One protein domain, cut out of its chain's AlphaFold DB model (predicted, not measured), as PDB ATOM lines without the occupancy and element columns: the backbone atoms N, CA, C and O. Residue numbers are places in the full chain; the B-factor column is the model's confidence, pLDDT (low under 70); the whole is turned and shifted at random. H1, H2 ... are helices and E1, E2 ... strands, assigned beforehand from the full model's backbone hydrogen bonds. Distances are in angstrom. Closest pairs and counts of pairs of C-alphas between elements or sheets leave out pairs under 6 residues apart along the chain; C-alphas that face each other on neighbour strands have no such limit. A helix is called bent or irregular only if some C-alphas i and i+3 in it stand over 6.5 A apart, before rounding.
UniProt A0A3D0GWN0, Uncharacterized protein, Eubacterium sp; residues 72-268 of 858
ATOM      1  N   ALA A  72      36.352  10.267  -2.429       75.44
ATOM      2  CA  ALA A  72      35.474  11.295  -1.844       75.44
ATOM      3  C   ALA A  72      34.085  11.492  -2.511       75.44
ATOM      4  O   ALA A  72      33.216  12.141  -1.927       75.44
ATOM      5  N   LYS A  73      33.865  10.984  -3.735       76.12
ATOM      6  CA  LYS A  73      32.625  11.176  -4.521       76.12
ATOM      7  C   LYS A  73      31.626   9.998  -4.443       76.12
ATOM      8  O   LYS A  73      30.506  10.154  -4.936       76.12
ATOM      9  N   LEU A  74      31.993   8.867  -3.824       82.38
ATOM     10  CA  LEU A  74      31.180   7.635  -3.734       82.38
ATOM     11  C   LEU A  74      30.428   7.491  -2.399       82.38
ATOM     12  O   LEU A  74      30.697   8.225  -1.445       82.38
ATOM     13  N   ASP A  75      29.503   6.529  -2.326       85.06
ATOM     14  CA  ASP A  75      28.730   6.245  -1.112       85.06
ATOM     15  C   ASP A  75      29.592   5.555  -0.031       85.06
ATOM     16  O   ASP A  75      30.450   4.725  -0.358       85.06
ATOM     17  N   PRO A  76      29.385   5.869   1.265       85.88
ATOM     18  CA  PRO A  76      30.102   5.217   2.357       85.88
ATOM     19  C   PRO A  76      29.712   3.730   2.485       85.88
ATOM     20  O   PRO A  76      28.584   3.360   2.144       85.88
ATOM     21  N   PRO A  77      30.611   2.878   3.009       87.06
ATOM     22  CA  PRO A  77      30.367   1.443   3.146       87.06
ATOM     23  C   PRO A  77      29.225   1.123   4.123       87.06
ATOM     24  O   PRO A  77      29.108   1.738   5.184       87.06
ATOM     25  N   SER A  78      28.405   0.117   3.794       83.69
ATOM     26  CA  SER A  78      27.383  -0.441   4.686       83.69
ATOM     27  C   SER A  78      27.734  -1.867   5.115       83.69
ATOM     28  O   SER A  78      27.594  -2.809   4.333       83.69
ATOM     29  N   ALA A  79      28.095  -2.050   6.391       79.19
ATOM     30  CA  ALA A  79      28.484  -3.350   6.958       79.19
ATOM     31  C   ALA A  79      27.436  -4.478   6.836       79.19
ATOM     32  O   ALA A  79      27.772  -5.642   7.024       79.19
ATOM     33  N   THR A  80      26.172  -4.166   6.530       78.69
ATOM     34  CA  THR A  80      25.104  -5.165   6.338       78.69
ATOM     35  C   THR A  80      24.923  -5.624   4.889       78.69
ATOM     36  O   THR A  80      24.108  -6.512   4.641       78.69
ATOM     37  N   ARG A  81      25.584  -4.981   3.917       80.56
ATOM     38  CA  ARG A  81      25.321  -5.179   2.478       80.56
ATOM     39  C   ARG A  81      26.589  -5.260   1.632       80.56
ATOM     40  O   ARG A  81      26.614  -6.017   0.667       80.56
ATOM     41  N   ASP A  82      27.597  -4.459   1.954       88.25
ATOM     42  CA  ASP A  82      28.744  -4.229   1.084       88.25
ATOM     43  C   ASP A  82      29.945  -5.056   1.570       88.25
ATOM     44  O   ASP A  82      30.415  -4.891   2.696       88.25
ATOM     45  N   GLN A  83      30.421  -5.961   0.711       89.06
ATOM     46  CA  GLN A  83      31.542  -6.864   0.979       89.06
ATOM     47  C   GLN A  83      32.807  -6.389   0.260       89.06
ATOM     48  O   GLN A  83      32.769  -6.060  -0.924       89.06
ATOM     49  N   PHE A  84      33.930  -6.393   0.968       90.06
ATOM     50  CA  PHE A  84      35.213  -5.868   0.517       90.06
ATOM     51  C   PHE A  84      36.221  -6.994   0.312       90.06
ATOM     52  O   PHE A  84      36.278  -7.925   1.114       90.06
ATOM     53  N   LYS A  85      37.051  -6.885  -0.725       87.75
ATOM     54  CA  LYS A  85      38.237  -7.729  -0.920       87.75
ATOM     55  C   LYS A  85      39.481  -6.975  -0.478       87.75
ATOM     56  O   LYS A  85      39.591  -5.779  -0.738       87.75
ATOM     57  N   ARG A  86      40.402  -7.666   0.194       88.19
ATOM     58  CA  ARG A  86      41.646  -7.087   0.716       88.19
ATOM     59  C   ARG A  86      42.818  -7.396  -0.219       88.19
ATOM     60  O   ARG A  86      43.014  -8.545  -0.597       88.19
ATOM     61  N   TYR A  87      43.595  -6.372  -0.552       87.94
ATOM     62  CA  TYR A  87      44.765  -6.410  -1.434       87.94
ATOM     63  C   TYR A  87      45.927  -5.657  -0.785       87.94
ATOM     64  O   TYR A  87      45.689  -4.705  -0.038       87.94
ATOM     65  N   LYS A  88      47.178  -6.023  -1.076       91.75
ATOM     66  CA  LYS A  88      48.320  -5.187  -0.673       91.75
ATOM     67  C   LYS A  88      48.403  -3.952  -1.562       91.75
ATOM     68  O   LYS A  88      48.211  -4.049  -2.773       91.75
ATOM     69  N   LEU A  89      48.743  -2.802  -0.992       93.88
ATOM     70  CA  LEU A  89      48.921  -1.551  -1.726       93.88
ATOM     71  C   LEU A  89      49.992  -1.690  -2.816       93.88
ATOM     72  O   LEU A  89      49.813  -1.140  -3.900       93.88
ATOM     73  N   SER A  90      51.063  -2.453  -2.572       92.31
ATOM     74  CA  SER A  90      52.089  -2.753  -3.584       92.31
ATOM     75  C   SER A  90      51.544  -3.459  -4.839       92.31
ATOM     76  O   SER A  90      52.022  -3.183  -5.945       92.31
ATOM     77  N   GLU A  91      50.534  -4.319  -4.673       90.31
ATOM     78  CA  GLU A  91      49.930  -5.186  -5.699       90.31
ATOM     79  C   GLU A  91      48.816  -4.487  -6.506       90.31
ATOM     80  O   GLU A  91      48.450  -4.947  -7.589       90.31
ATOM     81  N   VAL A  92      48.290  -3.356  -6.020       87.69
ATOM     82  CA  VAL A  92      47.239  -2.586  -6.705       87.69
ATOM     83  C   VAL A  92      47.832  -1.736  -7.835       87.69
ATOM     84  O   VAL A  92      48.701  -0.894  -7.618       87.69
ATOM     85  N   THR A  93      47.317  -1.905  -9.058       87.44
ATOM     86  CA  THR A  93      47.677  -1.066 -10.219       87.44
ATOM     87  C   THR A  93      46.610  -0.025 -10.539       87.44
ATOM     88  O   THR A  93      46.924   1.132 -10.819       87.44
ATOM     89  N   SER A  94      45.338  -0.423 -10.520       85.69
ATOM     90  CA  SER A  94      44.205   0.448 -10.825       85.69
ATOM     91  C   SER A  94      42.899  -0.121 -10.285       85.69
ATOM     92  O   SER A  94      42.724  -1.337 -10.306       85.69
ATOM     93  N   ILE A  95      41.971   0.750  -9.890       86.44
ATOM     94  CA  ILE A  95      40.623   0.383  -9.432       86.44
ATOM     95  C   ILE A  95      39.583   1.128 -10.275       86.44
ATOM     96  O   ILE A  95      39.681   2.344 -10.448       86.44
ATOM     97  N   THR A  96      38.581   0.409 -10.781       86.31
ATOM     98  CA  THR A  96      37.464   0.979 -11.552       86.31
ATOM     99  C   THR A  96      36.281   1.263 -10.627       86.31
ATOM    100  O   THR A  96      35.847   0.383  -9.888       86.31
ATOM    101  N   LYS A  97      35.699   2.464 -10.700       86.50
ATOM    102  CA  LYS A  97      34.534   2.867  -9.889       86.50
ATOM    103  C   LYS A  97      33.435   3.519 -10.718       86.50
ATOM    104  O   LYS A  97      33.713   4.140 -11.742       86.50
ATOM    105  N   ALA A  98      32.188   3.395 -10.265       83.81
ATOM    106  CA  ALA A  98      30.994   3.942 -10.904       83.81
ATOM    107  C   ALA A  98      30.492   5.190 -10.162       83.81
ATOM    108  O   ALA A  98      30.082   5.110  -9.007       83.81
ATOM    109  N   VAL A  99      30.463   6.337 -10.842       79.19
ATOM    110  CA  VAL A  99      29.923   7.596 -10.298       79.19
ATOM    111  C   VAL A  99      28.596   7.918 -10.968       79.19
ATOM    112  O   VAL A  99      28.486   7.937 -12.196       79.19
ATOM    113  N   THR A 100      27.592   8.210 -10.145       74.56
ATOM    114  CA  THR A 100      26.270   8.661 -10.588       74.56
ATOM    115  C   THR A 100      26.288  10.165 -10.860       74.56
ATOM    116  O   THR A 100      26.601  10.960  -9.970       74.56
ATOM    117  N   LYS A 101      25.914  10.573 -12.072       72.50
ATOM    118  CA  LYS A 101      25.677  11.978 -12.432       72.50
ATOM    119  C   LYS A 101      24.303  12.448 -11.964       72.50
ATOM    120  O   LYS A 101      23.417  11.649 -11.662       72.50
ATOM    121  N   LYS A 102      24.098  13.769 -11.963       68.44
ATOM    122  CA  LYS A 102      22.836  14.407 -11.549       68.44
ATOM    123  C   LYS A 102      21.606  13.968 -12.367       68.44
ATOM    124  O   LYS A 102      20.486  14.062 -11.874       68.44
ATOM    125  N   ASP A 103      21.799  13.475 -13.591       74.69
ATOM    126  CA  ASP A 103      20.743  12.944 -14.467       74.69
ATOM    127  C   ASP A 103      20.426  11.448 -14.247       74.69
ATOM    128  O   ASP A 103      19.569  10.892 -14.936       74.69
ATOM    129  N   GLY A 104      21.092  10.792 -13.290       71.81
ATOM    130  CA  GLY A 104      20.950   9.361 -13.016       71.81
ATOM    131  C   GLY A 104      21.757   8.453 -13.950       71.81
ATOM    132  O   GLY A 104      21.640   7.231 -13.848       71.81
ATOM    133  N   THR A 105      22.577   9.005 -14.850       78.00
ATOM    134  CA  THR A 105      23.520   8.208 -15.647       78.00
ATOM    135  C   THR A 105      24.768   7.861 -14.839       78.00
ATOM    136  O   THR A 105      25.249   8.652 -14.029       78.00
ATOM    137  N   TYR A 106      25.312   6.668 -15.070       77.50
ATOM    138  CA  TYR A 106      26.578   6.237 -14.484       77.50
ATOM    139  C   TYR A 106      27.713   6.438 -15.485       77.50
ATOM    140  O   TYR A 106      27.572   6.095 -16.662       77.50
ATOM    141  N   TYR A 107      28.855   6.926 -15.011       78.38
ATOM    142  CA  TYR A 107      30.125   6.785 -15.719       78.38
ATOM    143  C   TYR A 107      31.112   6.001 -14.865       78.38
ATOM    144  O   TYR A 107      31.076   6.058 -13.636       78.38
ATOM    145  N   TYR A 108      31.995   5.269 -15.537       81.62
ATOM    146  CA  TYR A 108      33.112   4.604 -14.891       81.62
ATOM    147  C   TYR A 108      34.347   5.501 -14.966       81.62
ATOM    148  O   TYR A 108      34.596   6.102 -16.013       81.62
ATOM    149  N   TYR A 109      35.106   5.578 -13.877       80.25
ATOM    150  CA  TYR A 109      36.465   6.108 -13.882       80.25
ATOM    151  C   TYR A 109      37.429   5.033 -13.389       80.25
ATOM    152  O   TYR A 109      37.104   4.269 -12.477       80.25
ATOM    153  N   ASP A 110      38.607   4.993 -14.000       83.19
ATOM    154  CA  ASP A 110      39.710   4.140 -13.579       83.19
ATOM    155  C   ASP A 110      40.699   5.004 -12.802       83.19
ATOM    156  O   ASP A 110      41.196   6.011 -13.308       83.19
ATOM    157  N   ARG A 111      40.972   4.624 -11.558       84.56
ATOM    158  CA  ARG A 111      41.957   5.271 -10.696       84.56
ATOM    159  C   ARG A 111      43.245   4.469 -10.723       84.56
ATOM    160  O   ARG A 111      43.264   3.352 -10.216       84.56
ATOM    161  N   VAL A 112      44.292   5.022 -11.326       86.00
ATOM    162  CA  VAL A 112      45.610   4.381 -11.446       86.00
ATOM    163  C   VAL A 112      46.466   4.730 -10.230       86.00
ATOM    164  O   VAL A 112      46.654   5.900  -9.915       86.00
ATOM    165  N   TYR A 113      47.019   3.717  -9.570       89.62
ATOM    166  CA  TYR A 113      47.900   3.874  -8.415       89.62
ATOM    167  C   TYR A 113      49.356   3.803  -8.881       89.62
ATOM    168  O   TYR A 113      49.961   2.731  -8.939       89.62
ATOM    169  N   THR A 114      49.916   4.956  -9.260       92.12
ATOM    170  CA  THR A 114      51.330   5.063  -9.652       92.12
ATOM    171  C   THR A 114      52.248   4.695  -8.482       92.12
ATOM    172  O   THR A 114      51.852   4.756  -7.316       92.12
ATOM    173  N   ASP A 115      53.504   4.337  -8.758       91.56
ATOM    174  CA  ASP A 115      54.457   4.021  -7.685       91.56
ATOM    175  C   ASP A 115      54.719   5.225  -6.759       91.56
ATOM    176  O   ASP A 115      54.955   5.033  -5.566       91.56
ATOM    177  N   ALA A 116      54.589   6.461  -7.262       91.69
ATOM    178  CA  ALA A 116      54.639   7.679  -6.452       91.69
ATOM    179  C   ALA A 116      53.441   7.773  -5.488       91.69
ATOM    180  O   ALA A 116      53.637   7.916  -4.279       91.69
ATOM    181  N   VAL A 117      52.215   7.593  -5.996       93.88
ATOM    182  CA  VAL A 117      50.979   7.553  -5.190       93.88
ATOM    183  C   VAL A 117      51.059   6.460  -4.119       93.88
ATOM    184  O   VAL A 117      50.874   6.739  -2.932       93.88
ATOM    185  N   LYS A 118      51.412   5.225  -4.501       95.12
ATOM    186  CA  LYS A 118      51.572   4.099  -3.563       95.12
ATOM    187  C   LYS A 118      52.622   4.388  -2.492       95.12
ATOM    188  O   LYS A 118      52.391   4.095  -1.323       95.12
ATOM    189  N   THR A 119      53.745   5.005  -2.860       95.12
ATOM    190  CA  THR A 119      54.803   5.377  -1.907       95.12
ATOM    191  C   THR A 119      54.326   6.437  -0.912       95.12
ATOM    192  O   THR A 119      54.558   6.287   0.286       95.12
ATOM    193  N   ARG A 120      53.618   7.482  -1.361       96.25
ATOM    194  CA  ARG A 120      53.061   8.522  -0.472       96.25
ATOM    195  C   ARG A 120      52.024   7.960   0.498       96.25
ATOM    196  O   ARG A 120      52.085   8.259   1.691       96.25
ATOM    197  N   LEU A 121      51.115   7.117   0.005       96.31
ATOM    198  CA  LEU A 121      50.117   6.431   0.830       96.31
ATOM    199  C   LEU A 121      50.787   5.502   1.858       96.31
ATOM    200  O   LEU A 121      50.468   5.592   3.041       96.31
ATOM    201  N   LEU A 122      51.771   4.688   1.452       96.44
ATOM    202  CA  LEU A 122      52.530   3.829   2.369       96.44
ATOM    203  C   LEU A 122      53.210   4.642   3.478       96.44
ATOM    204  O   LEU A 122      53.066   4.320   4.657       96.44
ATOM    205  N   LYS A 123      53.932   5.705   3.107       96.19
ATOM    206  CA  LYS A 123      54.644   6.579   4.048       96.19
ATOM    207  C   LYS A 123      53.709   7.187   5.092       96.19
ATOM    208  O   LYS A 123      54.039   7.149   6.276       96.19
ATOM    209  N   LEU A 124      52.547   7.697   4.671       95.81
ATOM    210  CA  LEU A 124      51.515   8.206   5.580       95.81
ATOM    211  C   LEU A 124      51.021   7.132   6.552       95.81
ATOM    212  O   LEU A 124      50.936   7.386   7.753       95.81
ATOM    213  N   MET A 125      50.708   5.936   6.050       94.75
ATOM    214  CA  MET A 125      50.164   4.867   6.887       94.75
ATOM    215  C   MET A 125      51.197   4.318   7.875       94.75
ATOM    216  O   MET A 125      50.862   4.096   9.036       94.75
ATOM    217  N   VAL A 126      52.457   4.143   7.467       95.00
ATOM    218  CA  VAL A 126      53.523   3.701   8.382       95.00
ATOM    219  C   VAL A 126      53.805   4.762   9.448       95.00
ATOM    220  O   VAL A 126      53.928   4.409  10.620       95.00
ATOM    221  N   ASP A 127      53.847   6.053   9.094       94.94
ATOM    222  CA  ASP A 127      54.003   7.133  10.080       94.94
ATOM    223  C   ASP A 127      52.852   7.162  11.097       94.94
ATOM    224  O   ASP A 127      53.100   7.254  12.301       94.94
ATOM    225  N   TYR A 128      51.606   7.003  10.633       92.75
ATOM    226  CA  TYR A 128      50.405   7.012  11.473       92.75
ATOM    227  C   TYR A 128      50.463   5.997  12.630       92.75
ATOM    228  O   TYR A 128      50.121   6.342  13.760       92.75
ATOM    229  N   TYR A 129      50.955   4.777  12.382       90.44
ATOM    230  CA  TYR A 129      51.090   3.730  13.412       90.44
ATOM    231  C   TYR A 129      52.435   3.742  14.164       90.44
ATOM    232  O   TYR A 129      52.630   2.941  15.081       90.44
ATOM    233  N   THR A 130      53.377   4.621  13.807       90.94
ATOM    234  CA  THR A 130      54.710   4.680  14.431       90.94
ATOM    235  C   THR A 130      54.917   5.980  15.205       90.94
ATOM    236  O   THR A 130      54.616   6.042  16.405       90.94
ATOM    237  N   ASN A 131      55.447   7.013  14.558       88.50
ATOM    238  CA  ASN A 131      55.846   8.254  15.214       88.50
ATOM    239  C   ASN A 131      54.766   9.337  15.159       88.50
ATOM    240  O   ASN A 131      54.732  10.180  16.061       88.50
ATOM    241  N   GLY A 132      53.906   9.338  14.138       93.06
ATOM    242  CA  GLY A 132      52.935  10.403  13.874       93.06
ATOM    243  C   GLY A 132      53.592  11.749  13.546       93.06
ATOM    244  O   GLY A 132      53.075  12.802  13.932       93.06
ATOM    245  N   ASP A 133      54.759  11.736  12.904       95.69
ATOM    246  CA  ASP A 133      55.533  12.930  12.565       95.69
ATOM    247  C   ASP A 133      54.815  13.808  11.529       95.69
ATOM    248  O   ASP A 133      54.873  15.034  11.639       95.69
ATOM    249  N   PHE A 134      54.027  13.225  10.620       96.81
ATOM    250  CA  PHE A 134      53.125  13.959   9.725       96.81
ATOM    251  C   PHE A 134      52.086  14.767  10.508       96.81
ATOM    252  O   PHE A 134      51.892  15.957  10.256       96.81
ATOM    253  N   ALA A 135      51.440  14.152  11.503       95.31
ATOM    254  CA  ALA A 135      50.439  14.828  12.323       95.31
ATOM    255  C   ALA A 135      51.062  15.954  13.171       95.31
ATOM    256  O   ALA A 135      50.458  17.020  13.316       95.31
ATOM    257  N   LYS A 136      52.283  15.765  13.693       96.00
ATOM    258  CA  LYS A 136      53.043  16.825  14.388       96.00
ATOM    259  C   LYS A 136      53.381  17.974  13.438       96.00
ATOM    260  O   LYS A 136      53.112  19.128  13.771       96.00
ATOM    261  N   TYR A 137      53.918  17.657  12.258       97.19
ATOM    262  CA  TYR A 137      54.276  18.636  11.235       97.19
ATOM    263  C   TYR A 137      53.063  19.457  10.798       97.19
ATOM    264  O   TYR A 137      53.082  20.679  10.931       97.19
ATOM    265  N   VAL A 138      51.974  18.808  10.381       96.94
ATOM    266  CA  VAL A 138      50.733  19.485   9.981       96.94
ATOM    267  C   VAL A 138      50.251  20.424  11.082       96.94
ATOM    268  O   VAL A 138      50.026  21.603  10.822       96.94
ATOM    269  N   ASN A 139      50.162  19.960  12.333       94.94
ATOM    270  CA  ASN A 139      49.725  20.807  13.445       94.94
ATOM    271  C   ASN A 139      50.653  22.011  13.695       94.94
ATOM    272  O   ASN A 139      50.147  23.055  14.120       94.94
ATOM    273  N   SER A 140      51.948  21.914  13.373       95.31
ATOM    274  CA  SER A 140      52.925  23.008  13.490       95.31
ATOM    275  C   SER A 140      52.759  24.138  12.460       95.31
ATOM    276  O   SER A 140      53.228  25.244  12.716       95.31
ATOM    277  N   ILE A 141      52.059  23.907  11.340       95.81
ATOM    278  CA  ILE A 141      51.849  24.913  10.282       95.81
ATOM    279  C   ILE A 141      51.042  26.098  10.830       95.81
ATOM    280  O   ILE A 141      49.864  25.947  11.172       95.81
ATOM    281  N   ASP A 142      51.649  27.282  10.896       94.50
ATOM    282  CA  ASP A 142      50.967  28.528  11.259       94.50
ATOM    283  C   ASP A 142      50.570  29.315  10.002       94.50
ATOM    284  O   ASP A 142      51.410  29.640   9.164       94.50
ATOM    285  N   ALA A 143      49.275  29.613   9.891       95.38
ATOM    286  CA  ALA A 143      48.670  30.365   8.793       95.38
ATOM    287  C   ALA A 143      48.165  31.752   9.233       95.38
ATOM    288  O   ALA A 143      47.467  32.428   8.476       95.38
ATOM    289  N   THR A 144      48.463  32.178  10.468       96.38
ATOM    290  CA  THR A 144      47.889  33.394  11.068       96.38
ATOM    291  C   THR A 144      48.177  34.641  10.229       96.38
ATOM    292  O   THR A 144      47.287  35.462  10.041       96.38
ATOM    293  N   ALA A 145      49.374  34.774   9.648       96.81
ATOM    294  CA  ALA A 145      49.718  35.920   8.799       96.81
ATOM    295  C   ALA A 145      48.912  35.955   7.484       96.81
ATOM    296  O   ALA A 145      48.429  37.011   7.075       96.81
ATOM    297  N   GLN A 146      48.732  34.799   6.841       96.62
ATOM    298  CA  GLN A 146      47.964  34.644   5.606       96.62
ATOM    299  C   GLN A 146      46.472  34.901   5.850       96.62
ATOM    300  O   GLN A 146      45.833  35.609   5.074       96.62
ATOM    301  N   ILE A 147      45.931  34.389   6.959       96.44
ATOM    302  CA  ILE A 147      44.542  34.619   7.373       96.44
ATOM    303  C   ILE A 147      44.312  36.101   7.702       96.44
ATOM    304  O   ILE A 147      43.340  36.677   7.220       96.44
ATOM    305  N   THR A 148      45.217  36.747   8.447       96.75
ATOM    306  CA  THR A 148      45.146  38.196   8.715       96.75
ATOM    307  C   THR A 148      45.090  38.996   7.418       96.75
ATOM    308  O   THR A 148      44.205  39.834   7.267       96.75
ATOM    309  N   TYR A 149      45.947  38.682   6.439       96.38
ATOM    310  CA  TYR A 149      45.921  39.341   5.133       96.38
ATOM    311  C   TYR A 149      44.571  39.172   4.410       96.38
ATOM    312  O   TYR A 149      44.030  40.153   3.894       96.38
ATOM    313  N   LEU A 150      43.999  37.961   4.394       95.06
ATOM    314  CA  LEU A 150      42.691  37.696   3.775       95.06
ATOM    315  C   LEU A 150      41.553  38.500   4.435       95.06
ATOM    316  O   LEU A 150      40.663  38.989   3.735       95.06
ATOM    317  N   VAL A 151      41.589  38.663   5.762       94.69
ATOM    318  CA  VAL A 151      40.602  39.452   6.521       94.69
ATOM    319  C   VAL A 151      40.787  40.953   6.277       94.69
ATOM    320  O   VAL A 151      39.836  41.628   5.888       94.69
ATOM    321  N   GLU A 152      42.003  41.482   6.440       95.00
ATOM    322  CA  GLU A 152      42.304  42.919   6.299       95.00
ATOM    323  C   GLU A 152      42.018  43.461   4.889       95.00
ATOM    324  O   GLU A 152      41.649  44.627   4.733       95.00
ATOM    325  N   ASN A 153      42.131  42.616   3.858       94.88
ATOM    326  CA  ASN A 153      41.864  42.981   2.465       94.88
ATOM    327  C   ASN A 153      40.427  42.662   1.999       94.88
ATOM    328  O   ASN A 153      40.137  42.789   0.810       94.88
ATOM    329  N   ASN A 154      39.514  42.282   2.907       92.31
ATOM    330  CA  ASN A 154      38.125  41.892   2.602       92.31
ATOM    331  C   ASN A 154      38.012  40.782   1.533       92.31
ATOM    332  O   ASN A 154      37.120  40.815   0.684       92.31
ATOM    333  N   MET A 155      38.928  39.809   1.548       93.31
ATOM    334  CA  MET A 155      38.943  38.695   0.589       93.31
ATOM    335  C   MET A 155      38.074  37.510   1.038       93.31
ATOM    336  O   MET A 155      37.721  36.665   0.216       93.31
ATOM    337  N   ILE A 156      37.721  37.446   2.324       93.06
ATOM    338  CA  ILE A 156      36.856  36.408   2.898       93.06
ATOM    339  C   ILE A 156      35.366  36.637   2.589       93.06
ATOM    340  O   ILE A 156      34.908  37.755   2.361       93.06
ATOM    341  N   THR A 157      34.589  35.559   2.631       90.06
ATOM    342  CA  THR A 157      33.128  35.576   2.518       90.06
ATOM    343  C   THR A 157      32.476  35.622   3.901       90.06
ATOM    344  O   THR A 157      32.884  34.908   4.812       90.06
ATOM    345  N   GLY A 158      31.442  36.452   4.067       87.94
ATOM    346  CA  GLY A 158      30.767  36.647   5.358       87.94
ATOM    347  C   GLY A 158      31.490  37.621   6.299       87.94
ATOM    348  O   GLY A 158      32.287  38.446   5.862       87.94
ATOM    349  N   SER A 159      31.178  37.537   7.595       88.00
ATOM    350  CA  SER A 159      31.727  38.410   8.644       88.00
ATOM    351  C   SER A 159      32.425  37.566   9.709       88.00
ATOM    352  O   SER A 159      31.836  37.267  10.747       88.00
ATOM    353  N   HIS A 160      33.667  37.173   9.430       93.50
ATOM    354  CA  HIS A 160      34.507  36.365  10.318       93.50
ATOM    355  C   HIS A 160      35.745  37.159  10.749       93.50
ATOM    356  O   HIS A 160      36.306  37.923   9.966       93.50
ATOM    357  N   THR A 161      36.167  36.993  12.001       94.88
ATOM    358  CA  THR A 161      37.409  37.578  12.523       94.88
ATOM    359  C   THR A 161      38.614  36.691  12.203       94.88
ATOM    360  O   THR A 161      38.465  35.517  11.866       94.88
ATOM    361  N   VAL A 162      39.830  37.231  12.353       95.25
ATOM    362  CA  VAL A 162      41.073  36.444  12.235       95.25
ATOM    363  C   VAL A 162      41.050  35.238  13.182       95.25
ATOM    364  O   VAL A 162      41.369  34.129  12.760       95.25
ATOM    365  N   ASP A 163      40.611  35.431  14.430       96.50
ATOM    366  CA  ASP A 163      40.553  34.365  15.433       96.50
ATOM    367  C   ASP A 163      39.550  33.261  15.062       96.50
ATOM    368  O   ASP A 163      39.854  32.082  15.254       96.50
ATOM    369  N   ASP A 164      38.391  33.603  14.486       94.94
ATOM    370  CA  ASP A 164      37.402  32.610  14.032       94.94
ATOM    371  C   ASP A 164      38.014  31.657  12.993       94.94
ATOM    372  O   ASP A 164      37.938  30.433  13.127       94.94
ATOM    373  N   ILE A 165      38.684  32.223  11.983       95.81
ATOM    374  CA  ILE A 165      39.274  31.465  10.871       95.81
ATOM    375  C   ILE A 165      40.514  30.691  11.333       95.81
ATOM    376  O   ILE A 165      40.674  29.517  10.999       95.81
ATOM    377  N   VAL A 166      41.370  31.292  12.168       96.38
ATOM    378  CA  VAL A 166      42.516  30.600  12.780       96.38
ATOM    379  C   VAL A 166      42.053  29.406  13.623       96.38
ATOM    380  O   VAL A 166      42.716  28.364  13.627       96.38
ATOM    381  N   ASN A 167      40.921  29.511  14.324       95.75
ATOM    382  CA  ASN A 167      40.376  28.414  15.122       95.75
ATOM    383  C   ASN A 167      39.772  27.294  14.261       95.75
ATOM    384  O   ASN A 167      40.049  26.121  14.537       95.75
ATOM    385  N   GLU A 168      39.033  27.608  13.192       95.12
ATOM    386  CA  GLU A 168      38.528  26.576  12.270       95.12
ATOM    387  C   GLU A 168      39.677  25.902  11.495       95.12
ATOM    388  O   GLU A 168      39.701  24.676  11.376       95.12
ATOM    389  N   PHE A 169      40.717  26.647  11.097       96.19
ATOM    390  CA  PHE A 169      41.944  26.080  10.522       96.19
ATOM    391  C   PHE A 169      42.672  25.148  11.507       96.19
ATOM    392  O   PHE A 169      43.019  24.018  11.155       96.19
ATOM    393  N   LYS A 170      42.847  25.552  12.776       95.06
ATOM    394  CA  LYS A 170      43.408  24.685  13.838       95.06
ATOM    395  C   LYS A 170      42.592  23.405  14.039       95.06
ATOM    396  O   LYS A 170      43.179  22.353  14.283       95.06
ATOM    397  N   LYS A 171      41.264  23.479  13.951       94.75
ATOM    398  CA  LYS A 171      40.360  22.322  14.044       94.75
ATOM    399  C   LYS A 171      40.502  21.402  12.830       94.75
ATOM    400  O   LYS A 171      40.647  20.199  13.020       94.75
ATOM    401  N   TYR A 172      40.546  21.957  11.620       94.62
ATOM    402  CA  TYR A 172      40.732  21.202  10.378       94.62
ATOM    403  C   TYR A 172      42.062  20.436  10.342       94.62
ATOM    404  O   TYR A 172      42.083  19.255   9.994       94.62
ATOM    405  N   LYS A 173      43.161  21.058  10.791       94.94
ATOM    406  CA  LYS A 173      44.485  20.414  10.876       94.94
ATOM    407  C   LYS A 173      44.489  19.109  11.681       94.94
ATOM    408  O   LYS A 173      45.176  18.166  11.294       94.94
ATOM    409  N   LYS A 174      43.702  19.017  12.761       89.69
ATOM    410  CA  LYS A 174      43.650  17.823  13.630       89.69
ATOM    411  C   LYS A 174      43.118  16.572  12.928       89.69
ATOM    412  O   LYS A 174      43.498  15.474  13.314       89.69
ATOM    413  N   SER A 175      42.266  16.727  11.915       86.88
ATOM    414  CA  SER A 175      41.694  15.635  11.113       86.88
ATOM    415  C   SER A 175      42.140  15.690   9.645       86.88
ATOM    416  O   SER A 175      41.488  15.141   8.753       86.88
ATOM    417  N   PHE A 176      43.270  16.350   9.368       94.69
ATOM    418  CA  PHE A 176      43.715  16.596   7.999       94.69
ATOM    419  C   PHE A 176      44.175  15.334   7.256       94.69
ATOM    420  O   PHE A 176      44.092  15.315   6.035       94.69
ATOM    421  N   ILE A 177      44.595  14.267   7.949       93.81
ATOM    422  CA  ILE A 177      45.149  13.053   7.318       93.81
ATOM    423  C   ILE A 177      44.239  12.452   6.231       93.81
ATOM    424  O   ILE A 177      44.721  12.163   5.142       93.81
ATOM    425  N   GLN A 178      42.921  12.391   6.442       93.25
ATOM    426  CA  GLN A 178      41.966  11.955   5.412       93.25
ATOM    427  C   GLN A 178      41.996  12.848   4.159       93.25
ATOM    428  O   GLN A 178      41.879  12.372   3.031       93.25
ATOM    429  N   ASN A 179      42.149  14.157   4.345       92.88
ATOM    430  CA  ASN A 179      42.198  15.116   3.248       92.88
ATOM    431  C   ASN A 179      43.559  15.085   2.537       92.88
ATOM    432  O   ASN A 179      43.598  15.252   1.322       92.88
ATOM    433  N   ALA A 180      44.644  14.809   3.266       94.31
ATOM    434  CA  ALA A 180      45.956  14.532   2.692       94.31
ATOM    435  C   ALA A 180      45.931  13.254   1.839       94.31
ATOM    436  O   ALA A 180      46.400  13.288   0.708       94.31
ATOM    437  N   ILE A 181      45.304  12.174   2.323       94.31
ATOM    438  CA  ILE A 181      45.090  10.921   1.576       94.31
ATOM    439  C   ILE A 181      44.323  11.179   0.270       94.31
ATOM    440  O   ILE A 181      44.763  10.750  -0.794       94.31
ATOM    441  N   TRP A 182      43.237  11.957   0.320       91.56
ATOM    442  CA  TRP A 182      42.493  12.367  -0.879       91.56
ATOM    443  C   TRP A 182      43.255  13.308  -1.822       91.56
ATOM    444  O   TRP A 182      42.836  13.447  -2.967       91.56
ATOM    445  N   ALA A 183      44.346  13.939  -1.382       91.44
ATOM    446  CA  ALA A 183      45.236  14.684  -2.264       91.44
ATOM    447  C   ALA A 183      46.330  13.783  -2.852       91.44
ATOM    448  O   ALA A 183      46.464  13.736  -4.063       91.44
ATOM    449  N   VAL A 184      47.070  13.018  -2.038       92.75
ATOM    450  CA  VAL A 184      48.203  12.189  -2.513       92.75
ATOM    451  C   VAL A 184      47.797  10.964  -3.332       92.75
ATOM    452  O   VAL A 184      48.662  10.313  -3.910       92.75
ATOM    453  N   ILE A 185      46.504  10.628  -3.366       90.88
ATOM    454  CA  ILE A 185      45.957   9.646  -4.308       90.88
ATOM    455  C   ILE A 185      45.910  10.163  -5.750       90.88
ATOM    456  O   ILE A 185      45.775   9.372  -6.681       90.88
ATOM    457  N   HIS A 186      46.033  11.477  -5.925       88.56
ATOM    458  CA  HIS A 186      46.349  12.097  -7.196       88.56
ATOM    459  C   HIS A 186      47.869  12.188  -7.353       88.56
ATOM    460  O   HIS A 186      48.595  12.486  -6.403       88.56
ATOM    461  N   ASP A 187      48.352  11.901  -8.557       86.94
ATOM    462  CA  ASP A 187      49.763  12.081  -8.903       86.94
ATOM    463  C   ASP A 187      50.086  13.572  -9.133       86.94
ATOM    464  O   ASP A 187      49.186  14.388  -9.341       86.94
ATOM    465  N   ASP A 188      51.370  13.946  -9.160       88.19
ATOM    466  CA  ASP A 188      51.795  15.342  -9.397       88.19
ATOM    467  C   ASP A 188      51.235  15.912 -10.710       88.19
ATOM    468  O   ASP A 188      50.937  17.103 -10.816       88.19
ATOM    469  N   SER A 189      51.064  15.041 -11.709       89.56
ATOM    470  CA  SER A 189      50.462  15.363 -13.005       89.56
ATOM    471  C   SER A 189      48.953  15.657 -12.944       89.56
ATOM    472  O   SER A 189      48.419  16.290 -13.856       89.56
ATOM    473  N   GLU A 190      48.272  15.255 -11.870       88.69
ATOM    474  CA  GLU A 190      46.829  15.411 -11.659       88.69
ATOM    475  C   GLU A 190      46.468  16.528 -10.666       88.69
ATOM    476  O   GLU A 190      45.312  16.952 -10.630       88.69
ATOM    477  N   PHE A 191      47.419  17.050  -9.880       90.88
ATOM    478  CA  PHE A 191      47.146  18.106  -8.892       90.88
ATOM    479  C   PHE A 191      46.510  19.364  -9.501       90.88
ATOM    480  O   PHE A 191      45.637  19.960  -8.871       90.88
ATOM    481  N   ASP A 192      46.880  19.749 -10.729       89.88
ATOM    482  CA  ASP A 192      46.247  20.882 -11.424       89.88
ATOM    483  C   ASP A 192      44.737  20.666 -11.597       89.88
ATOM    484  O   ASP A 192      43.944  21.570 -11.336       89.88
ATOM    485  N   TYR A 193      44.347  19.441 -11.957       86.31
ATOM    486  CA  TYR A 193      42.957  19.034 -12.113       86.31
ATOM    487  C   TYR A 193      42.249  18.921 -10.756       86.31
ATOM    488  O   TYR A 193      41.190  19.515 -10.581       86.31
ATOM    489  N   PHE A 194      42.846  18.236  -9.774       87.31
ATOM    490  CA  PHE A 194      42.269  18.062  -8.432       87.31
ATOM    491  C   PHE A 194      41.977  19.392  -7.719       87.31
ATOM    492  O   PHE A 194      40.947  19.531  -7.069       87.31
ATOM    493  N   VAL A 195      42.865  20.379  -7.853       88.50
ATOM    494  CA  VAL A 195      42.746  21.688  -7.184       88.50
ATOM    495  C   VAL A 195      41.793  22.642  -7.920       88.50
ATOM    496  O   VAL A 195      41.231  23.561  -7.312       88.50
ATOM    497  N   LYS A 196      41.613  22.457  -9.234       85.19
ATOM    498  CA  LYS A 196      40.752  23.306 -10.073       85.19
ATOM    499  C   LYS A 196      39.364  22.731 -10.336       85.19
ATOM    500  O   LYS A 196      38.507  23.518 -10.731       85.19
ATOM    501  N   ASP A 197      39.137  21.434 -10.124       79.38
ATOM    502  CA  ASP A 197      37.798  20.837 -10.143       79.38
ATOM    503  C   ASP A 197      36.889  21.622  -9.188       79.38
ATOM    504  O   ASP A 197      37.229  21.845  -8.032       79.38
ATOM    505  N   ASP A 198      35.762  22.105  -9.702       72.81
ATOM    506  CA  ASP A 198      34.752  22.860  -8.960       72.81
ATOM    507  C   ASP A 198      33.417  22.097  -8.867       72.81
ATOM    508  O   ASP A 198      32.405  22.644  -8.421       72.81
ATOM    509  N   GLY A 199      33.398  20.830  -9.305       68.62
ATOM    510  CA  GLY A 199      32.204  19.987  -9.382       68.62
ATOM    511  C   GLY A 199      31.262  20.310 -10.550       68.62
ATOM    512  O   GLY A 199      30.199  19.689 -10.669       68.62
ATOM    513  N   THR A 200      31.607  21.268 -11.420       65.50
ATOM    514  CA  THR A 200      30.797  21.617 -12.604       65.50
ATOM    515  C   THR A 200      31.229  20.860 -13.859       65.50
ATOM    516  O   THR A 200      30.387  20.536 -14.699       65.50
ATOM    517  N   ALA A 201      32.517  20.514 -13.974       59.31
ATOM    518  CA  ALA A 201      33.094  19.875 -15.161       59.31
ATOM    519  C   ALA A 201      32.645  18.414 -15.375       59.31
ATOM    520  O   ALA A 201      32.538  17.966 -16.519       59.31
ATOM    521  N   ASP A 202      32.357  17.668 -14.303       60.69
ATOM    522  CA  ASP A 202      31.934  16.258 -14.369       60.69
ATOM    523  C   ASP A 202      30.401  16.059 -14.435       60.69
ATOM    524  O   ASP A 202      29.918  14.982 -14.817       60.69
ATOM    525  N   GLY A 203      29.632  17.117 -14.151       59.47
ATOM    526  CA  GLY A 203      28.166  17.114 -14.117       59.47
ATOM    527  C   GLY A 203      27.559  16.565 -12.819       59.47
ATOM    528  O   GLY A 203      26.401  16.131 -12.828       59.47
ATOM    529  N   THR A 204      28.315  16.537 -11.717       60.56
ATOM    530  CA  THR A 204      27.836  16.015 -10.425       60.56
ATOM    531  C   THR A 204      27.223  17.075  -9.504       60.56
ATOM    532  O   THR A 204      26.416  16.706  -8.652       60.56
ATOM    533  N   GLU A 205      27.555  18.367  -9.659       55.50
ATOM    534  CA  GLU A 205      27.124  19.496  -8.796       55.50
ATOM    535  C   GLU A 205      27.449  19.351  -7.291       55.50
ATOM    536  O   GLU A 205      27.136  20.236  -6.489       55.50
ATOM    537  N   LYS A 206      28.126  18.273  -6.886       59.06
ATOM    538  CA  LYS A 206      28.775  18.182  -5.581       59.06
ATOM    539  C   LYS A 206      30.078  18.967  -5.686       59.06
ATOM    540  O   LYS A 206      30.904  18.640  -6.531       59.06
ATOM    541  N   ALA A 207      30.272  19.960  -4.818       57.41
ATOM    542  CA  ALA A 207      31.590  20.563  -4.653       57.41
ATOM    543  C   ALA A 207      32.611  19.447  -4.371       57.41
ATOM    544  O   ALA A 207      32.355  18.567  -3.541       57.41
ATOM    545  N   ASP A 208      33.732  19.476  -5.081       70.19
ATOM    546  CA  ASP A 208      34.872  18.602  -4.841       70.19
ATOM    547  C   ASP A 208      35.389  18.781  -3.399       70.19
ATOM    548  O   ASP A 208      35.103  19.775  -2.719       70.19
ATOM    549  N   ASN A 209      36.171  17.821  -2.899       82.75
ATOM    550  CA  ASN A 209      36.640  17.940  -1.524       82.75
ATOM    551  C   ASN A 209      37.662  19.078  -1.338       82.75
ATOM    552  O   ASN A 209      37.675  19.658  -0.259       82.75
ATOM    553  N   TYR A 210      38.481  19.460  -2.322       90.50
ATOM    554  CA  TYR A 210      39.413  20.576  -2.134       90.50
ATOM    555  C   TYR A 210      38.674  21.922  -2.022       90.50
ATOM    556  O   TYR A 210      38.809  22.589  -0.990       90.50
ATOM    557  N   ARG A 211      37.835  22.324  -2.993       86.75
ATOM    558  CA  ARG A 211      37.136  23.630  -2.929       86.75
ATOM    559  C   ARG A 211      36.139  23.700  -1.796       86.75
ATOM    560  O   ARG A 211      36.013  24.752  -1.166       86.75
ATOM    561  N   HIS A 212      35.460  22.596  -1.488       87.75
ATOM    562  CA  HIS A 212      34.577  22.537  -0.328       87.75
ATOM    563  C   HIS A 212      35.333  22.832   0.978       87.75
ATOM    564  O   HIS A 212      34.808  23.537   1.840       87.75
ATOM    565  N   ARG A 213      36.571  22.340   1.135       91.19
ATOM    566  CA  ARG A 213      37.396  22.618   2.324       91.19
ATOM    567  C   ARG A 213      38.012  24.010   2.286       91.19
ATOM    568  O   ARG A 213      37.929  24.693   3.298       91.19
ATOM    569  N   GLU A 214      38.549  24.468   1.154       92.31
ATOM    570  CA  GLU A 214      39.074  25.837   0.999       92.31
ATOM    571  C   GLU A 214      38.019  26.871   1.424       92.31
ATOM    572  O   GLU A 214      38.252  27.668   2.339       92.31
ATOM    573  N   LYS A 215      36.812  26.752   0.858       91.19
ATOM    574  CA  LYS A 215      35.674  27.627   1.148       91.19
ATOM    575  C   LYS A 215      35.203  27.569   2.598       91.19
ATOM    576  O   LYS A 215      34.855  28.607   3.143       91.19
ATOM    577  N   ASN A 216      35.162  26.393   3.221       90.81
ATOM    578  CA  ASN A 216      34.594  26.253   4.567       90.81
ATOM    579  C   ASN A 216      35.615  26.440   5.701       90.81
ATOM    580  O   ASN A 216      35.204  26.706   6.825       90.81
ATOM    581  N   VAL A 217      36.918  26.300   5.430       93.25
ATOM    582  CA  VAL A 217      37.986  26.440   6.439       93.25
ATOM    583  C   VAL A 217      38.581  27.847   6.438       93.25
ATOM    584  O   VAL A 217      38.843  28.389   7.506       93.25
ATOM    585  N   LEU A 218      38.793  28.448   5.260       94.25
ATOM    586  CA  LEU A 218      39.370  29.795   5.137       94.25
ATOM    587  C   LEU A 218      38.321  30.883   4.863       94.25
ATOM    588  O   LEU A 218      38.673  32.057   4.798       94.25
ATOM    589  N   TYR A 219      37.054  30.508   4.638       93.12
ATOM    590  CA  TYR A 219      35.998  31.398   4.124       93.12
ATOM    591  C   TYR A 219      36.373  32.096   2.806       93.12
ATOM    592  O   TYR A 219      35.732  33.061   2.394       93.12
ATOM    593  N   TYR A 220      37.388  31.576   2.122       92.25
ATOM    594  CA  TYR A 220      38.008  32.117   0.923       92.25
ATOM    595  C   TYR A 220      37.889  31.106  -0.221       92.25
ATOM    596  O   TYR A 220      37.702  29.912   0.003       92.25
ATOM    597  N   THR A 221      37.951  31.551  -1.471       89.50
ATOM    598  CA  THR A 221      37.977  30.648  -2.631       89.50
ATOM    599  C   THR A 221      38.827  31.291  -3.709       89.50
ATOM    600  O   THR A 221      38.481  32.358  -4.218       89.50
ATOM    601  N   SER A 222      39.958  30.668  -4.036       90.00
ATOM    602  CA  SER A 222      40.930  31.275  -4.944       90.00
ATOM    603  C   SER A 222      40.535  31.092  -6.410       90.00
ATOM    604  O   SER A 222      40.081  30.021  -6.817       90.00
ATOM    605  N   ALA A 223      40.736  32.111  -7.244       88.00
ATOM    606  CA  ALA A 223      40.544  31.965  -8.690       88.00
ATOM    607  C   ALA A 223      41.630  31.077  -9.334       88.00
ATOM    608  O   ALA A 223      41.364  30.430 -10.344       88.00
ATOM    609  N   ASP A 224      42.825  31.014  -8.737       91.44
ATOM    610  CA  ASP A 224      43.953  30.193  -9.190       91.44
ATOM    611  C   ASP A 224      44.738  29.657  -7.975       91.44
ATOM    612  O   ASP A 224      45.793  30.195  -7.618       91.44
ATOM    613  N   PRO A 225      44.231  28.606  -7.297       91.38
ATOM    614  CA  PRO A 225      44.753  28.197  -5.992       91.38
ATOM    615  C   PRO A 225      46.193  27.673  -6.031       91.38
ATOM    616  O   PRO A 225      46.837  27.582  -4.991       91.38
ATOM    617  N   LEU A 226      46.712  27.322  -7.210       92.00
ATOM    618  CA  LEU A 226      48.073  26.813  -7.373       92.00
ATOM    619  C   LEU A 226      49.119  27.926  -7.270       92.00
ATOM    620  O   LEU A 226      50.188  27.704  -6.704       92.00
ATOM    621  N   ASN A 227      48.805  29.119  -7.782       93.19
ATOM    622  CA  ASN A 227      49.712  30.271  -7.792       93.19
ATOM    623  C   ASN A 227      49.413  31.286  -6.680       93.19
ATOM    624  O   ASN A 227      50.243  32.144  -6.383       93.19
ATOM    625  N   ASP A 228      48.241  31.193  -6.057       94.75
ATOM    626  CA  ASP A 228      47.839  32.035  -4.939       94.75
ATOM    627  C   ASP A 228      48.500  31.592  -3.616       94.75
ATOM    628  O   ASP A 228      48.229  30.484  -3.141       94.75
ATOM    629  N   PRO A 229      49.340  32.430  -2.977       94.75
ATOM    630  CA  PRO A 229      50.011  32.086  -1.722       94.75
ATOM    631  C   PRO A 229      49.070  32.045  -0.505       94.75
ATOM    632  O   PRO A 229      49.494  31.601   0.563       94.75
ATOM    633  N   TYR A 230      47.819  32.499  -0.641       95.25
ATOM    634  CA  TYR A 230      46.799  32.488   0.413       95.25
ATOM    635  C   TYR A 230      45.786  31.339   0.264       95.25
ATOM    636  O   TYR A 230      44.870  31.217   1.080       95.25
ATOM    637  N   SER A 231      45.929  30.493  -0.761       95.38
ATOM    638  CA  SER A 231      45.068  29.324  -0.962       95.38
ATOM    639  C   SER A 231      45.296  28.251   0.104       95.38
ATOM    640  O   SER A 231      46.394  28.107   0.656       95.38
ATOM    641  N   LEU A 232      44.284  27.413   0.351       95.44
ATOM    642  CA  LEU A 232      44.451  26.262   1.248       95.44
ATOM    643  C   LEU A 232      45.491  25.266   0.694       95.44
ATOM    644  O   LEU A 232      46.159  24.571   1.464       95.44
ATOM    645  N   TRP A 233      45.668  25.232  -0.630       95.62
ATOM    646  CA  TRP A 233      46.677  24.434  -1.313       95.62
ATOM    647  C   TRP A 233      48.097  24.833  -0.906       95.62
ATOM    648  O   TRP A 233      48.836  23.993  -0.396       95.62
ATOM    649  N   ASN A 234      48.465  26.108  -1.067       95.75
ATOM    650  CA  ASN A 234      49.817  26.584  -0.758       95.75
ATOM    651  C   ASN A 234      50.078  26.738   0.748       95.75
ATOM    652  O   ASN A 234      51.221  26.588   1.174       95.75
ATOM    653  N   ILE A 235      49.045  26.995   1.559       95.94
ATOM    654  CA  ILE A 235      49.177  27.093   3.021       95.94
ATOM    655  C   ILE A 235      49.358  25.716   3.680       95.94
ATOM    656  O   ILE A 235      50.104  25.611   4.652       95.94
ATOM    657  N   LEU A 236      48.657  24.677   3.207       96.56
ATOM    658  CA  LEU A 236      48.539  23.406   3.935       96.56
ATOM    659  C   LEU A 236      48.813  22.162   3.084       96.56
ATOM    660  O   LEU A 236      49.672  21.368   3.460       96.56
ATOM    661  N   TYR A 237      48.104  21.962   1.968       96.25
ATOM    662  CA  TYR A 237      48.209  20.701   1.215       96.25
ATOM    663  C   TYR A 237      49.602  20.487   0.630       96.25
ATOM    664  O   TYR A 237      50.208  19.450   0.879       96.25
ATOM    665  N   LYS A 238      50.129  21.463  -0.111       95.31
ATOM    666  CA  LYS A 238      51.435  21.352  -0.759       95.31
ATOM    667  C   LYS A 238      52.578  21.179   0.257       95.31
ATOM    668  O   LYS A 238      53.289  20.191   0.120       95.31
ATOM    669  N   PRO A 239      52.709  21.998   1.326       96.69
ATOM    670  CA  PRO A 239      53.705  21.749   2.374       96.69
ATOM    671  C   PRO A 239      53.582  20.365   3.031       96.69
ATOM    672  O   PRO A 239      54.587  19.736   3.351       96.69
ATOM    673  N   ALA A 240      52.357  19.859   3.216       97.00
ATOM    674  CA  ALA A 240      52.127  18.521   3.755       97.00
ATOM    675  C   ALA A 240      52.566  17.406   2.784       97.00
ATOM    676  O   ALA A 240      53.144  16.419   3.232       97.00
ATOM    677  N   ILE A 241      52.342  17.568   1.476       96.00
ATOM    678  CA  ILE A 241      52.821  16.643   0.432       96.00
ATOM    679  C   ILE A 241      54.354  16.678   0.354       96.00
ATOM    680  O   ILE A 241      54.989  15.627   0.431       96.00
ATOM    681  N   ASP A 242      54.948  17.876   0.333       96.31
ATOM    682  CA  ASP A 242      56.401  18.074   0.359       96.31
ATOM    683  C   ASP A 242      57.038  17.373   1.581       96.31
ATOM    684  O   ASP A 242      58.099  16.756   1.463       96.31
ATOM    685  N   PHE A 243      56.387  17.402   2.751       97.75
ATOM    686  CA  PHE A 243      56.847  16.688   3.950       97.75
ATOM    687  C   PHE A 243      56.740  15.158   3.820       97.75
ATOM    688  O   PHE A 243      57.659  14.444   4.223       97.75
ATOM    689  N   ILE A 244      55.661  14.625   3.235       96.88
ATOM    690  CA  ILE A 244      55.532  13.175   2.978       96.88
ATOM    691  C   ILE A 244      56.679  12.695   2.081       96.88
ATOM    692  O   ILE A 244      57.310  11.674   2.365       96.88
ATOM    693  N   ASP A 245      56.994  13.440   1.025       95.19
ATOM    694  CA  ASP A 245      58.038  13.048   0.082       95.19
ATOM    695  C   ASP A 245      59.441  13.122   0.694       95.19
ATOM    696  O   ASP A 245      60.217  12.173   0.541       95.19
ATOM    697  N   ASN A 246      59.752  14.201   1.422       95.88
ATOM    698  CA  ASN A 246      61.117  14.511   1.860       95.88
ATOM    699  C   ASN A 246      61.459  14.078   3.298       95.88
ATOM    700  O   ASN A 246      62.642  13.937   3.611       95.88
ATOM    701  N   ASN A 247      60.471  13.880   4.180       96.56
ATOM    702  CA  ASN A 247      60.705  13.619   5.608       96.56
ATOM    703  C   ASN A 247      60.257  12.229   6.079       96.56
ATOM    704  O   ASN A 247      60.842  11.710   7.027       96.56
ATOM    705  N   LEU A 248      59.266  11.608   5.431       95.69
ATOM    706  CA  LEU A 248      58.847  10.236   5.748       95.69
ATOM    707  C   LEU A 248      59.650   9.222   4.916       95.69
ATOM    708  O   LEU A 248      59.874   9.429   3.723       95.69
ATOM    709  N   THR A 249      60.086   8.118   5.530       89.94
ATOM    710  CA  THR A 249      61.137   7.240   4.969       89.94
ATOM    711  C   THR A 249      60.712   5.807   4.645       89.94
ATOM    712  O   THR A 249      61.513   5.073   4.076       89.94
ATOM    713  N   ALA A 250      59.487   5.390   4.977       91.12
ATOM    714  CA  ALA A 250      59.043   4.009   4.772       91.12
ATOM    715  C   ALA A 250      59.027   3.597   3.286       91.12
ATOM    716  O   ALA A 250      58.621   4.380   2.423       91.12
ATOM    717  N   SER A 251      59.431   2.355   2.997       92.12
ATOM    718  CA  SER A 251      59.454   1.798   1.643       92.12
ATOM    719  C   SER A 251      59.007   0.332   1.595       92.12
ATOM    720  O   SER A 251      59.183  -0.420   2.555       92.12
ATOM    721  N   PHE A 252      58.492  -0.092   0.435       91.81
ATOM    722  CA  PHE A 252      58.153  -1.496   0.168       91.81
ATOM    723  C   PHE A 252      59.379  -2.427   0.230       91.81
ATOM    724  O   PHE A 252      59.255  -3.601   0.570       91.81
ATOM    725  N   ALA A 253      60.580  -1.908  -0.058       89.88
ATOM    726  CA  ALA A 253      61.821  -2.682  -0.014       89.88
ATOM    727  C   ALA A 253      62.246  -3.055   1.419       89.88
ATOM    728  O   ALA A 253      62.906  -4.074   1.611       89.88
ATOM    729  N   ASP A 254      61.820  -2.281   2.422       90.00
ATOM    730  CA  ASP A 254      62.051  -2.568   3.846       90.00
ATOM    731  C   ASP A 254      61.023  -3.561   4.431       90.00
ATOM    732  O   ASP A 254      60.999  -3.799   5.641       90.00
ATOM    733  N   GLY A 255      60.153  -4.124   3.582       91.06
ATOM    734  CA  GLY A 255      59.110  -5.077   3.955       91.06
ATOM    735  C   GLY A 255      57.824  -4.448   4.497       91.06
ATOM    736  O   GLY A 255      56.988  -5.196   5.007       91.06
ATOM    737  N   TYR A 256      57.665  -3.120   4.417       95.06
ATOM    738  CA  TYR A 256      56.406  -2.437   4.738       95.06
ATOM    739  C   TYR A 256      55.408  -2.520   3.582       95.06
ATOM    740  O   TYR A 256      55.782  -2.411   2.418       95.06
ATOM    741  N   ASP A 257      54.126  -2.612   3.909       95.19
ATOM    742  CA  ASP A 257      53.024  -2.471   2.958       95.19
ATOM    743  C   ASP A 257      51.791  -1.894   3.681       95.19
ATOM    744  O   ASP A 257      51.835  -1.624   4.885       95.19
ATOM    745  N   ALA A 258      50.685  -1.692   2.971       93.88
ATOM    746  CA  ALA A 258      49.405  -1.320   3.567       93.88
ATOM    747  C   ALA A 258      48.248  -2.059   2.900       93.88
ATOM    748  O   ALA A 258      48.322  -2.433   1.732       93.88
ATOM    749  N   TRP A 259      47.158  -2.266   3.633       92.44
ATOM    750  CA  TRP A 259      45.980  -2.929   3.083       92.44
ATOM    751  C   TRP A 259      45.077  -1.967   2.311       92.44
ATOM    752  O   TRP A 259      44.716  -0.900   2.801       92.44
ATOM    753  N   ILE A 260      44.640  -2.387   1.129       92.31
ATOM    754  CA  ILE A 260      43.561  -1.778   0.353       92.31
ATOM    755  C   ILE A 260      42.353  -2.707   0.407       92.31
ATOM    756  O   ILE A 260      42.460  -3.894   0.113       92.31
ATOM    757  N   TYR A 261      41.198  -2.158   0.758       91.25
ATOM    758  CA  TYR A 261      39.918  -2.847   0.779       91.25
ATOM    759  C   TYR A 261      39.058  -2.306  -0.366       91.25
ATOM    760  O   TYR A 261      38.530  -1.190  -0.309       91.25
ATOM    761  N   GLU A 262      38.929  -3.101  -1.423       89.94
ATOM    762  CA  GLU A 262      38.126  -2.796  -2.605       89.94
ATOM    763  C   GLU A 262      36.713  -3.365  -2.426       89.94
ATOM    764  O   GLU A 262      36.508  -4.579  -2.378       89.94
ATOM    765  N   GLY A 263      35.732  -2.471  -2.292       86.88
ATOM    766  CA  GLY A 263      34.307  -2.809  -2.311       86.88
ATOM    767  C   GLY A 263      33.666  -2.583  -3.688       86.88
ATOM    768  O   GLY A 263      34.336  -2.074  -4.595       86.88
ATOM    769  N   PRO A 264      32.362  -2.899  -3.832       87.19
ATOM    770  CA  PRO A 264      31.595  -2.735  -5.067       87.19
ATOM    771  C   PRO A 264      31.759  -1.372  -5.755       87.19
ATOM    772  O   PRO A 264      32.032  -0.361  -5.107       87.19
ATOM    773  N   ASP A 265      31.521  -1.331  -7.068       85.69
ATOM    774  CA  ASP A 265      31.745  -0.166  -7.937       85.69
ATOM    775  C   ASP A 265      31.109   1.145  -7.426       85.69
ATOM    776  O   ASP A 265      31.618   2.220  -7.744       85.69
ATOM    777  N   HIS A 266      30.008   1.075  -6.662       83.50
ATOM    778  CA  HIS A 266      29.264   2.232  -6.139       83.50
ATOM    779  C   HIS A 266      29.727   2.739  -4.763       83.50
ATOM    780  O   HIS A 266      29.320   3.834  -4.366       83.50
ATOM    781  N   VAL A 267      30.562   1.986  -4.035       87.56
ATOM    782  CA  VAL A 267      31.069   2.372  -2.704       87.56
ATOM    783  C   VAL A 267      32.552   2.725  -2.718       87.56
ATOM    784  O   VAL A 267      33.327   2.272  -3.564       87.56
ATOM    785  N   GLN A 268      32.942   3.537  -1.741       87.56
ATOM    786  CA  GLN A 268      34.317   3.983  -1.511       87.56
ATOM    787  C   GLN A 268      35.294   2.805  -1.359       87.56
ATOM    788  O   GLN A 268      35.019   1.870  -0.609       87.56
TER     789      GLN A 268
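Overview. This is residues 72 to 268 of the 858 residues of an uncharacterized protein of Eubacterium sp (UniProt A0A3D0GWN0). Eight helices make a body with H5 near its middle, and at one end of that body stand two separate pairs of antiparallel strands, E1 with E4 and the hairpin E2 and E3. H1 packs on E4 at this end, while the helical hairpin of H3 and H4 places H3 at the far end. The printed part has 197 residues, with three named strands, then eight named helices, then a last strand, and its class is mixed, helices and strands. The whole is compact, with a radius of gyration of the C-alphas of 18.0 A and spans of 51 by 47 by 34 A.

Along the chain. Find C-alpha 83 at (31.542, -6.864, 0.979), where E1 begins; it covers residues 83 to 88. Next come E2, residues 94 to 100 and 19.7 A long, and E3, residues 106 to 112 and 19.4 A. H1, residues 115 to 129, begins at C-alpha 115, (54.457, 4.021, -7.685), and runs 21.4 A. Read on through H2, residues 133 to 140, H3, residues 144 to 152, and H4, residues 162 to 174 and 18.9 A. Then come H5, residues 177 to 184, H6, residues 191 to 196, and H7, residues 209 to 217. H8, residues 232 to 247, runs 21.0 A and is irregular: C-alphas 235 and 238 are 7.2 A apart. E4, residues 256 to 262 and 19.7 A, ends at C-alpha 262, (38.126, -2.796, -2.605).

Arrangement. Look first at E1 and E4, antiparallel at 155 degrees, with N 87 and O 260 2.8 A apart, within hydrogen-bond range. In the hairpin E2 and E3, also antiparallel at 155 degrees, N 97 and O 109 are 2.9 A apart. The closest C-alphas of H1 and E4 are Leu 122 and Ala 258, 6.1 A. With residues 117 to 121 alone H1 touches H5, opposite ways at a shallow tilt of 13 degrees, closest at C-alphas 117 and 184, 6.0 A. H8 touches H5 about perpendicular, at 83 degrees, closest at C-alphas 237 and 180, 6.7 A. H2 touches H8 at C-alphas 138 and 240, 6.5 A, and H4 at C-alphas 139 and 173, 5.8 A. H3 and H4, a helical hairpin, touch at C-alphas 148 and 162, 5.7 A. H7 touches H4 at C-alphas 217 and 169, 5.7 A, and H6 and H7 only just touch, with 3 pairs of C-alphas within 8 A, the closest 195 and 210, 6.2 A. In H1, H2, H3, H5, H6 and H7 every O i to N i+4 pair is within hydrogen-bond range; H4 has 8 of 9 and H8 10 of 12.

Size, cuts and confidence. The two C-alphas farthest apart are those of Ser 159 and Ala 253, 51.7 A. The printed part has no cut. The links H6 to H7 and H7 to H8 are long, with 12 and 14 residues. Look for pLDDT under 70 at residue 102 and residues 199 to 207.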